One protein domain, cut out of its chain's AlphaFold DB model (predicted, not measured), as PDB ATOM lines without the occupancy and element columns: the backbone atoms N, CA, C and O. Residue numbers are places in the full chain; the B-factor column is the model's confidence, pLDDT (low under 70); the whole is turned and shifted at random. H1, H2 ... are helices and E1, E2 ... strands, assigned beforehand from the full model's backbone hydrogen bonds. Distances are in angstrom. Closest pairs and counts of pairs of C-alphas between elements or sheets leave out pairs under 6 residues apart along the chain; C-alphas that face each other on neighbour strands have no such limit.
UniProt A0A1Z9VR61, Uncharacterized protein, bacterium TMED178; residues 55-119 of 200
ATOM      1  N   ILE A  55     -37.438 -14.104  22.289       48.91
ATOM      2  CA  ILE A  55     -36.924 -13.584  21.015       48.91
ATOM      3  C   ILE A  55     -35.526 -14.162  20.771       48.91
ATOM      4  O   ILE A  55     -34.582 -13.843  21.503       48.91
ATOM      5  N   LYS A  56     -35.381 -14.972  19.718       53.94
ATOM      6  CA  LYS A  56     -34.080 -15.446  19.229       53.94
ATOM      7  C   LYS A  56     -33.669 -14.642  17.997       53.94
ATOM      8  O   LYS A  56     -34.485 -14.279  17.152       53.94
ATOM      9  N   THR A  57     -32.382 -14.330  17.904       47.03
ATOM     10  CA  THR A  57     -31.825 -13.584  16.772       47.03
ATOM     11  C   THR A  57     -30.774 -14.417  16.087       47.03
ATOM     12  O   THR A  57     -29.831 -14.878  16.727       47.03
ATOM     13  N   PHE A  58     -30.941 -14.573  14.782       55.41
ATOM     14  CA  PHE A  58     -30.082 -15.403  13.958       55.41
ATOM     15  C   PHE A  58     -29.354 -14.520  12.951       55.41
ATOM     16  O   PHE A  58     -29.921 -13.572  12.390       55.41
ATOM     17  N   LYS A  59     -28.074 -14.821  12.725       49.34
ATOM     18  CA  LYS A  59     -27.354 -14.257  11.586       49.34
ATOM     19  C   LYS A  59     -27.895 -14.892  10.308       49.34
ATOM     20  O   LYS A  59     -28.219 -16.080  10.286       49.34
ATOM     21  N   MET A  60     -27.970 -14.099   9.243       47.28
ATOM     22  CA  MET A  60     -28.280 -14.607   7.905       47.28
ATOM     23  C   MET A  60     -27.283 -15.721   7.534       47.28
ATOM     24  O   MET A  60     -26.098 -15.443   7.372       47.28
ATOM     25  N   GLY A  61     -27.763 -16.970   7.456       47.44
ATOM     26  CA  GLY A  61     -26.970 -18.173   7.150       47.44
ATOM     27  C   GLY A  61     -27.072 -19.307   8.183       47.44
ATOM     28  O   GLY A  61     -27.036 -20.473   7.802       47.44
ATOM     29  N   ASP A  62     -27.294 -18.992   9.464       52.72
ATOM     30  CA  ASP A  62     -27.244 -19.983  10.562       52.72
ATOM     31  C   ASP A  62     -28.622 -20.596  10.910       52.72
ATOM     32  O   ASP A  62     -28.742 -21.487  11.745       52.72
ATOM     33  N   LEU A  63     -29.678 -20.124  10.244       48.53
ATOM     34  CA  LEU A  63     -31.079 -20.327  10.627       48.53
ATOM     35  C   LEU A  63     -31.584 -21.768  10.466       48.53
ATOM     36  O   LEU A  63     -32.391 -22.240  11.264       48.53
ATOM     37  N   ALA A  64     -31.154 -22.457   9.407       48.88
ATOM     38  CA  ALA A  64     -31.858 -23.653   8.957       48.88
ATOM     39  C   ALA A  64     -31.739 -24.821   9.942       48.88
ATOM     40  O   ALA A  64     -32.653 -25.619  10.016       48.88
ATOM     41  N   ARG A  65     -30.652 -24.930  10.711       45.28
ATOM     42  CA  ARG A  65     -30.404 -26.107  11.563       45.28
ATOM     43  C   ARG A  65     -31.029 -25.978  12.950       45.28
ATOM     44  O   ARG A  65     -31.644 -26.909  13.438       45.28
ATOM     45  N   GLU A  66     -30.920 -24.801  13.556       47.00
ATOM     46  CA  GLU A  66     -31.316 -24.587  14.954       47.00
ATOM     47  C   GLU A  66     -32.828 -24.377  15.126       47.00
ATOM     48  O   GLU A  66     -33.370 -24.635  16.197       47.00
ATOM     49  N   ILE A  67     -33.518 -23.925  14.069       51.38
ATOM     50  CA  ILE A  67     -34.984 -23.901  14.043       51.38
ATOM     51  C   ILE A  67     -35.542 -25.316  13.872       51.38
ATOM     52  O   ILE A  67     -36.557 -25.599  14.489       51.38
ATOM     53  N   LEU A  68     -34.896 -26.196  13.093       47.12
ATOM     54  CA  LEU A  68     -35.363 -27.572  12.850       47.12
ATOM     55  C   LEU A  68     -35.307 -28.469  14.099       47.12
ATOM     56  O   LEU A  68     -36.124 -29.374  14.213       47.12
ATOM     57  N   ASP A  69     -34.387 -28.199  15.026       48.75
ATOM     58  CA  ASP A  69     -34.162 -29.038  16.211       48.75
ATOM     59  C   ASP A  69     -34.985 -28.615  17.450       48.75
ATOM     60  O   ASP A  69     -34.876 -29.247  18.500       48.75
ATOM     61  N   SER A  70     -35.790 -27.542  17.387       49.53
ATOM     62  CA  SER A  70     -36.560 -27.075  18.553       49.53
ATOM     63  C   SER A  70     -38.027 -27.503  18.489       49.53
ATOM     64  O   SER A  70     -38.788 -26.928  17.722       49.53
ATOM     65  N   GLU A  71     -38.454 -28.423  19.356       46.34
ATOM     66  CA  GLU A  71     -39.839 -28.936  19.418       46.34
ATOM     67  C   GLU A  71     -40.911 -27.864  19.759       46.34
ATOM     68  O   GLU A  71     -42.106 -28.088  19.578       46.34
ATOM     69  N   GLU A  72     -40.513 -26.664  20.203       49.44
ATOM     70  CA  GLU A  72     -41.405 -25.547  20.557       49.44
ATOM     71  C   GLU A  72     -41.499 -24.484  19.440       49.44
ATOM     72  O   GLU A  72     -41.054 -23.343  19.580       49.44
ATOM     73  N   HIS A  73     -42.102 -24.828  18.301       50.19
ATOM     74  CA  HIS A  73     -42.225 -23.898  17.164       50.19
ATOM     75  C   HIS A  73     -43.327 -22.829  17.313       50.19
ATOM     76  O   HIS A  73     -43.424 -21.914  16.494       50.19
ATOM     77  N   SER A  74     -44.188 -22.915  18.329       46.50
ATOM     78  CA  SER A  74     -45.453 -22.165  18.363       46.50
ATOM     79  C   SER A  74     -45.365 -20.728  18.906       46.50
ATOM     80  O   SER A  74     -46.351 -19.998  18.800       46.50
ATOM     81  N   ALA A  75     -44.208 -20.281  19.416       51.16
ATOM     82  CA  ALA A  75     -44.059 -18.954  20.041       51.16
ATOM     83  C   ALA A  75     -42.746 -18.203  19.720       51.16
ATOM     84  O   ALA A  75     -42.398 -17.237  20.405       51.16
ATOM     85  N   LEU A  76     -41.987 -18.630  18.704       51.28
ATOM     86  CA  LEU A  76     -40.694 -18.024  18.372       51.28
ATOM     87  C   LEU A  76     -40.855 -16.792  17.472       51.28
ATOM     88  O   LEU A  76     -41.107 -16.902  16.275       51.28
ATOM     89  N   GLU A  77     -40.629 -15.608  18.042       57.19
ATOM     90  CA  GLU A  77     -40.372 -14.395  17.265       57.19
ATOM     91  C   GLU A  77     -38.913 -14.393  16.793       57.19
ATOM     92  O   GLU A  77     -37.972 -14.372  17.597       57.19
ATOM     93  N   VAL A  78     -38.730 -14.416  15.472       62.50
ATOM     94  CA  VAL A  78     -37.416 -14.445  14.828       62.50
ATOM     95  C   VAL A  78     -37.067 -13.061  14.293       62.50
ATOM     96  O   VAL A  78     -37.802 -12.478  13.499       62.50
ATOM     97  N   ILE A  79     -35.898 -12.556  14.688       66.06
ATOM     98  CA  ILE A  79     -35.312 -11.341  14.111       66.06
ATOM     99  C   ILE A  79     -34.130 -11.739  13.233       66.06
ATOM    100  O   ILE A  79     -33.202 -12.409  13.693       66.06
ATOM    101  N   PHE A  80     -34.150 -11.285  11.982       70.00
ATOM    102  CA  PHE A  80     -33.038 -11.432  11.049       70.00
ATOM    103  C   PHE A  80     -32.082 -10.253  11.160       70.00
ATOM    104  O   PHE A  80     -32.506  -9.097  11.185       70.00
ATOM    105  N   SER A  81     -30.783 -10.549  11.201       78.31
ATOM    106  CA  SER A  81     -29.736  -9.533  11.261       78.31
ATOM    107  C   SER A  81     -28.644  -9.781  10.228       78.31
ATOM    108  O   SER A  81     -28.176 -10.907  10.044       78.31
ATOM    109  N   LYS A  82     -28.170  -8.690   9.620       80.69
ATOM    110  CA  LYS A  82     -26.929  -8.633   8.834       80.69
ATOM    111  C   LYS A  82     -25.671  -8.670   9.706       80.69
ATOM    112  O   LYS A  82     -24.555  -8.623   9.197       80.69
ATOM    113  N   GLY A  83     -25.836  -8.730  11.025       87.31
ATOM    114  CA  GLY A  83     -24.755  -8.669  11.992       87.31
ATOM    115  C   GLY A  83     -24.422  -7.234  12.385       87.31
ATOM    116  O   GLY A  83     -25.301  -6.384  12.544       87.31
ATOM    117  N   TYR A  84     -23.138  -6.974  12.604       90.38
ATOM    118  CA  TYR A  84     -22.663  -5.655  13.005       90.38
ATOM    119  C   TYR A  84     -22.536  -4.713  11.800       90.38
ATOM    120  O   TYR A  84     -22.228  -5.175  10.699       90.38
ATOM    121  N   PRO A  85     -22.737  -3.398  11.989       90.62
ATOM    122  CA  PRO A  85     -22.479  -2.424  10.938       90.62
ATOM    123  C   PRO A  85     -20.998  -2.432  10.527       90.62
ATOM    124  O   PRO A  85     -20.099  -2.584  11.361       90.62
ATOM    125  N   THR A  86     -20.751  -2.247   9.230       88.50
ATOM    126  CA  THR A  86     -19.403  -2.206   8.639       88.50
ATOM    127  C   THR A  86     -18.801  -0.803   8.637       88.50
ATOM    128  O   THR A  86     -17.581  -0.658   8.634       88.50
ATOM    129  N   SER A  87     -19.637   0.237   8.666       91.06
ATOM    130  CA  SER A  87     -19.194   1.628   8.733       91.06
ATOM    131  C   SER A  87     -18.543   1.949  10.078       91.06
ATOM    132  O   SER A  87     -18.990   1.469  11.126       91.06
ATOM    133  N   LEU A  88     -17.552   2.842  10.062       94.75
ATOM    134  CA  LEU A  88     -17.041   3.453  11.286       94.75
ATOM    135  C   LEU A  88     -18.138   4.258  11.981       94.75
ATOM    136  O   LEU A  88     -19.055   4.785  11.348       94.75
ATOM    137  N   MET A  89     -18.036   4.349  13.300       93.19
ATOM    138  CA  MET A  89     -19.023   5.018  14.126       93.19
ATOM    139  C   MET A  89     -18.354   5.960  15.111       93.19
ATOM    140  O   MET A  89     -17.380   5.595  15.766       93.19
ATOM    141  N   GLU A  90     -18.916   7.153  15.252       94.62
ATOM    142  CA  GLU A  90     -18.434   8.143  16.205       94.62
ATOM    143  C   GLU A  90     -18.848   7.787  17.644       94.62
ATOM    144  O   GLU A  90     -19.995   7.392  17.907       94.62
ATOM    145  N   CYS A  91     -17.897   7.916  18.573       94.38
ATOM    146  CA  CYS A  91     -18.135   7.910  20.014       94.38
ATOM    147  C   CYS A  91     -18.510   9.317  20.490       94.38
ATOM    148  O   CYS A  91     -17.779  10.263  20.239       94.38
ATOM    149  N   ARG A  92     -19.584   9.454  21.268       91.00
ATOM    150  CA  ARG A  92     -20.035  10.742  21.808       91.00
ATOM    151  C   ARG A  92     -19.016  11.433  22.704       91.00
ATOM    152  O   ARG A  92     -18.947  12.652  22.719       91.00
ATOM    153  N   GLU A  93     -18.314  10.654  23.514       90.69
ATOM    154  CA  GLU A  93     -17.498  11.203  24.598       90.69
ATOM    155  C   GLU A  93     -16.130  11.651  24.085       90.69
ATOM    156  O   GLU A  93     -15.673  12.737  24.417       90.69
ATOM    157  N   CYS A  94     -15.485  10.846  23.232       94.12
ATOM    158  CA  CYS A  94     -14.169  11.175  22.679       94.12
ATOM    159  C   CYS A  94     -14.187  11.640  21.218       94.12
ATOM    160  O   CYS A  94     -13.127  11.951  20.687       94.12
ATOM    161  N   LEU A  95     -15.350  11.656  20.555       94.00
ATOM    162  CA  LEU A  95     -15.553  12.107  19.164       94.00
ATOM    163  C   LEU A  95     -14.721  11.357  18.106       94.00
ATOM    164  O   LEU A  95     -14.609  11.778  16.959       94.00
ATOM    165  N   THR A  96     -14.142  10.209  18.466       95.81
ATOM    166  CA  THR A  96     -13.362   9.384  17.533       95.81
ATOM    167  C   THR A  96     -14.259   8.414  16.770       95.81
ATOM    168  O   THR A  96     -15.215   7.860  17.320       95.81
ATOM    169  N   HIS A  97     -13.919   8.184  15.501       96.56
ATOM    170  CA  HIS A  97     -14.576   7.211  14.634       96.56
ATOM    171  C   HIS A  97     -13.909   5.841  14.797       96.56
ATOM    172  O   HIS A  97     -12.722   5.692  14.518       96.56
ATOM    173  N   GLN A  98     -14.659   4.843  15.265       95.88
ATOM    174  CA  GLN A  98     -14.138   3.510  15.585       95.88
ATOM    175  C   GLN A  98     -15.002   2.399  14.973       95.88
ATOM    176  O   GLN A  98     -16.173   2.607  14.645       95.88
ATOM    177  N   SER A  99     -14.428   1.201  14.828       96.25
ATOM    178  CA  SER A  99     -15.148   0.005  14.372       96.25
ATOM    179  C   SER A  99     -16.197  -0.462  15.393       96.25
ATOM    180  O   SER A  99     -16.154  -0.104  16.574       96.25
ATOM    181  N   HIS A 100     -17.127  -1.321  14.959       94.69
ATOM    182  CA  HIS A 100     -18.161  -1.897  15.826       94.69
ATOM    183  C   HIS A 100     -17.623  -2.689  17.016       94.69
ATOM    184  O   HIS A 100     -18.275  -2.753  18.056       94.69
ATOM    185  N   GLU A 101     -16.412  -3.221  16.922       96.06
ATOM    186  CA  GLU A 101     -15.767  -3.950  18.011       96.06
ATOM    187  C   GLU A 101     -15.566  -3.084  19.258       96.06
ATOM    188  O   GLU A 101     -15.494  -3.610  20.368       96.06
ATOM    189  N   ASN A 102     -15.558  -1.758  19.108       96.81
ATOM    190  CA  ASN A 102     -15.405  -0.810  20.205       96.81
ATOM    191  C   ASN A 102     -16.732  -0.361  20.833       96.81
ATOM    192  O   ASN A 102     -16.720   0.476  21.733       96.81
ATOM    193  N   PHE A 103     -17.870  -0.927  20.421       95.44
ATOM    194  CA  PHE A 103     -19.200  -0.578  20.933       95.44
ATOM    195  C   PHE A 103     -19.979  -1.817  21.399       95.44
ATOM    196  O   PHE A 103     -19.597  -2.960  21.144       95.44
ATOM    197  N   ARG A 104     -21.081  -1.593  22.125       93.12
ATOM    198  CA  ARG A 104     -22.025  -2.642  22.552       93.12
ATOM    199  C   ARG A 104     -23.304  -2.579  21.718       93.12
ATOM    200  O   ARG A 104     -23.734  -1.491  21.343       93.12
ATOM    201  N   PHE A 105     -23.929  -3.730  21.470       90.75
ATOM    202  CA  PHE A 105     -25.075  -3.864  20.560       90.75
ATOM    203  C   PHE A 105     -26.211  -4.720  21.122       90.75
ATOM    204  O   PHE A 105     -25.968  -5.708  21.819       90.75
ATOM    205  N   TYR A 106     -27.450  -4.336  20.803       83.31
ATOM    206  CA  TYR A 106     -28.636  -5.119  21.106       83.31
ATOM    207  C   TYR A 106     -28.667  -6.276  20.127       83.31
ATOM    208  O   TYR A 106     -28.886  -6.084  18.934       83.31
ATOM    209  N   ARG A 107     -28.452  -7.487  20.634       79.00
ATOM    210  CA  ARG A 107     -28.499  -8.680  19.786       79.00
ATOM    211  C   ARG A 107     -29.904  -8.971  19.277       79.00
ATOM    212  O   ARG A 107     -30.019  -9.622  18.263       79.00
ATOM    213  N   ASN A 108     -30.931  -8.442  19.939       78.56
ATOM    214  CA  ASN A 108     -32.344  -8.627  19.620       78.56
ATOM    215  C   ASN A 108     -33.001  -7.404  18.965       78.56
ATOM    216  O   ASN A 108     -34.221  -7.271  19.009       78.56
ATOM    217  N   ARG A 109     -32.224  -6.452  18.433       82.62
ATOM    218  CA  ARG A 109     -32.773  -5.276  17.745       82.62
ATOM    219  C   ARG A 109     -31.914  -4.917  16.549       82.62
ATOM    220  O   ARG A 109     -30.694  -4.809  16.675       82.62
ATOM    221  N   VAL A 110     -32.568  -4.670  15.421       85.50
ATOM    222  CA  VAL A 110     -31.922  -4.229  14.185       85.50
ATOM    223  C   VAL A 110     -32.468  -2.884  13.729       85.50
ATOM    224  O   VAL A 110     -33.606  -2.532  14.036       85.50
ATOM    225  N   ASP A 111     -31.630  -2.105  13.053       84.81
ATOM    226  CA  ASP A 111     -32.018  -0.838  12.446       84.81
ATOM    227  C   ASP A 111     -32.799  -1.056  11.136       84.81
ATOM    228  O   ASP A 111     -33.004  -2.180  10.678       84.81
ATOM    229  N   LYS A 112     -33.208   0.046  10.494       85.69
ATOM    230  CA  LYS A 112     -33.904   0.018   9.195       85.69
ATOM    231  C   LYS A 112     -33.107  -0.655   8.066       85.69
ATOM    232  O   LYS A 112     -33.683  -0.990   7.040       85.69
ATOM    233  N   ASN A 113     -31.794  -0.811   8.236       82.38
ATOM    234  CA  ASN A 113     -30.900  -1.437   7.267       82.38
ATOM    235  C   ASN A 113     -30.607  -2.908   7.619       82.38
ATOM    236  O   ASN A 113     -29.896  -3.580   6.870       82.38
ATOM    237  N   GLY A 114     -31.144  -3.416   8.733       80.88
ATOM    238  CA  GLY A 114     -30.973  -4.791   9.196       80.88
ATOM    239  C   GLY A 114     -29.696  -5.052  10.003       80.88
ATOM    240  O   GLY A 114     -29.379  -6.216  10.233       80.88
ATOM    241  N   TYR A 115     -28.954  -4.028  10.433       87.56
ATOM    242  CA  TYR A 115     -27.775  -4.195  11.300       87.56
ATOM    243  C   TYR A 115     -28.145  -4.060  12.772       87.56
ATOM    244  O   TYR A 115     -29.096  -3.359  13.114       87.56
ATOM    245  N   TYR A 116     -27.370  -4.672  13.669       87.25
ATOM    246  CA  TYR A 116     -27.592  -4.513  15.104       87.25
ATOM    247  C   TYR A 116     -27.565  -3.042  15.541       87.25
ATOM    248  O   TYR A 116     -26.673  -2.275  15.169       87.25
ATOM    249  N   ILE A 117     -28.512  -2.663  16.405       89.25
ATOM    250  CA  ILE A 117     -28.567  -1.320  16.995       89.25
ATOM    251  C   ILE A 117     -27.582  -1.228  18.165       89.25
ATOM    252  O   ILE A 117     -27.547  -2.098  19.039       89.25
ATOM    253  N   ARG A 118     -26.799  -0.145  18.215       89.94
ATOM    254  CA  ARG A 118     -25.908   0.156  19.346       89.94
ATOM    255  C   ARG A 118     -26.697   0.374  20.646       89.94
ATOM    256  O   ARG A 118     -27.731   1.032  20.637       89.94
ATOM    257  N   LEU A 119     -26.180  -0.121  21.774       87.88
ATOM    258  CA  LEU A 119     -26.752   0.128  23.111       87.88
ATOM    259  C   LEU A 119     -26.665   1.605  23.489       87.88
ATOM    260  O   LEU A 119     -27.602   2.184  24.030       87.88
TER     261      LEU A 119
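This is residues 55 to 119 of the 200 residues of an uncharacterized protein of bacterium TMED178 (UniProt A0A1Z9VR61). With little regular structure, this is a loose rod: two small sheets, parallel E1 E2 and hairpin E3 E4, meet in its middle, H1 lies towards one end, and the loop of residues 82 to 104 folds back at the other. The 65 printed residues, 23 in named elements, run E1, H1, E2, E3, E4, mixed in class; radius of gyration of the C-alphas 14.7 A, spans 48 by 19 by 19 A.

E3, residues 105 to 110, and E4, residues 116 to 118, form an antiparallel hairpin; N 106 and O 117, 2.9 A apart, are within hydrogen-bond range. The closest C-alphas of E3 and E2, residues 78 to 81, are those of Val 110 and Ser 81, 6.4 A apart. E1, residues 56 to 59, is parallel to E2, with N 79 and O 56 within range at 3.3 A. E1, H1, residues 63 to 68, and E2 make a strand-helix-strand unit, two parallel neighbours with a helix between, its crossover right-handed. In H1, 1 of 2 O i to N i+4 pairs is within range.

E1 runs 10.3 A from C-alpha 56 at (-34.080, -15.446, 19.229), H1 8.7 A, E2 9.8 A, E3 9.4 A and E4 6.5 A to C-alpha 118 at (-25.908, 0.156, 19.346).

The farthest C-alphas, Glu 71 and Cys 94, are 47.7 A apart. The printed part has no cut; the link E2 to E3 is long. Residues 55 to 79 have pLDDT under 70.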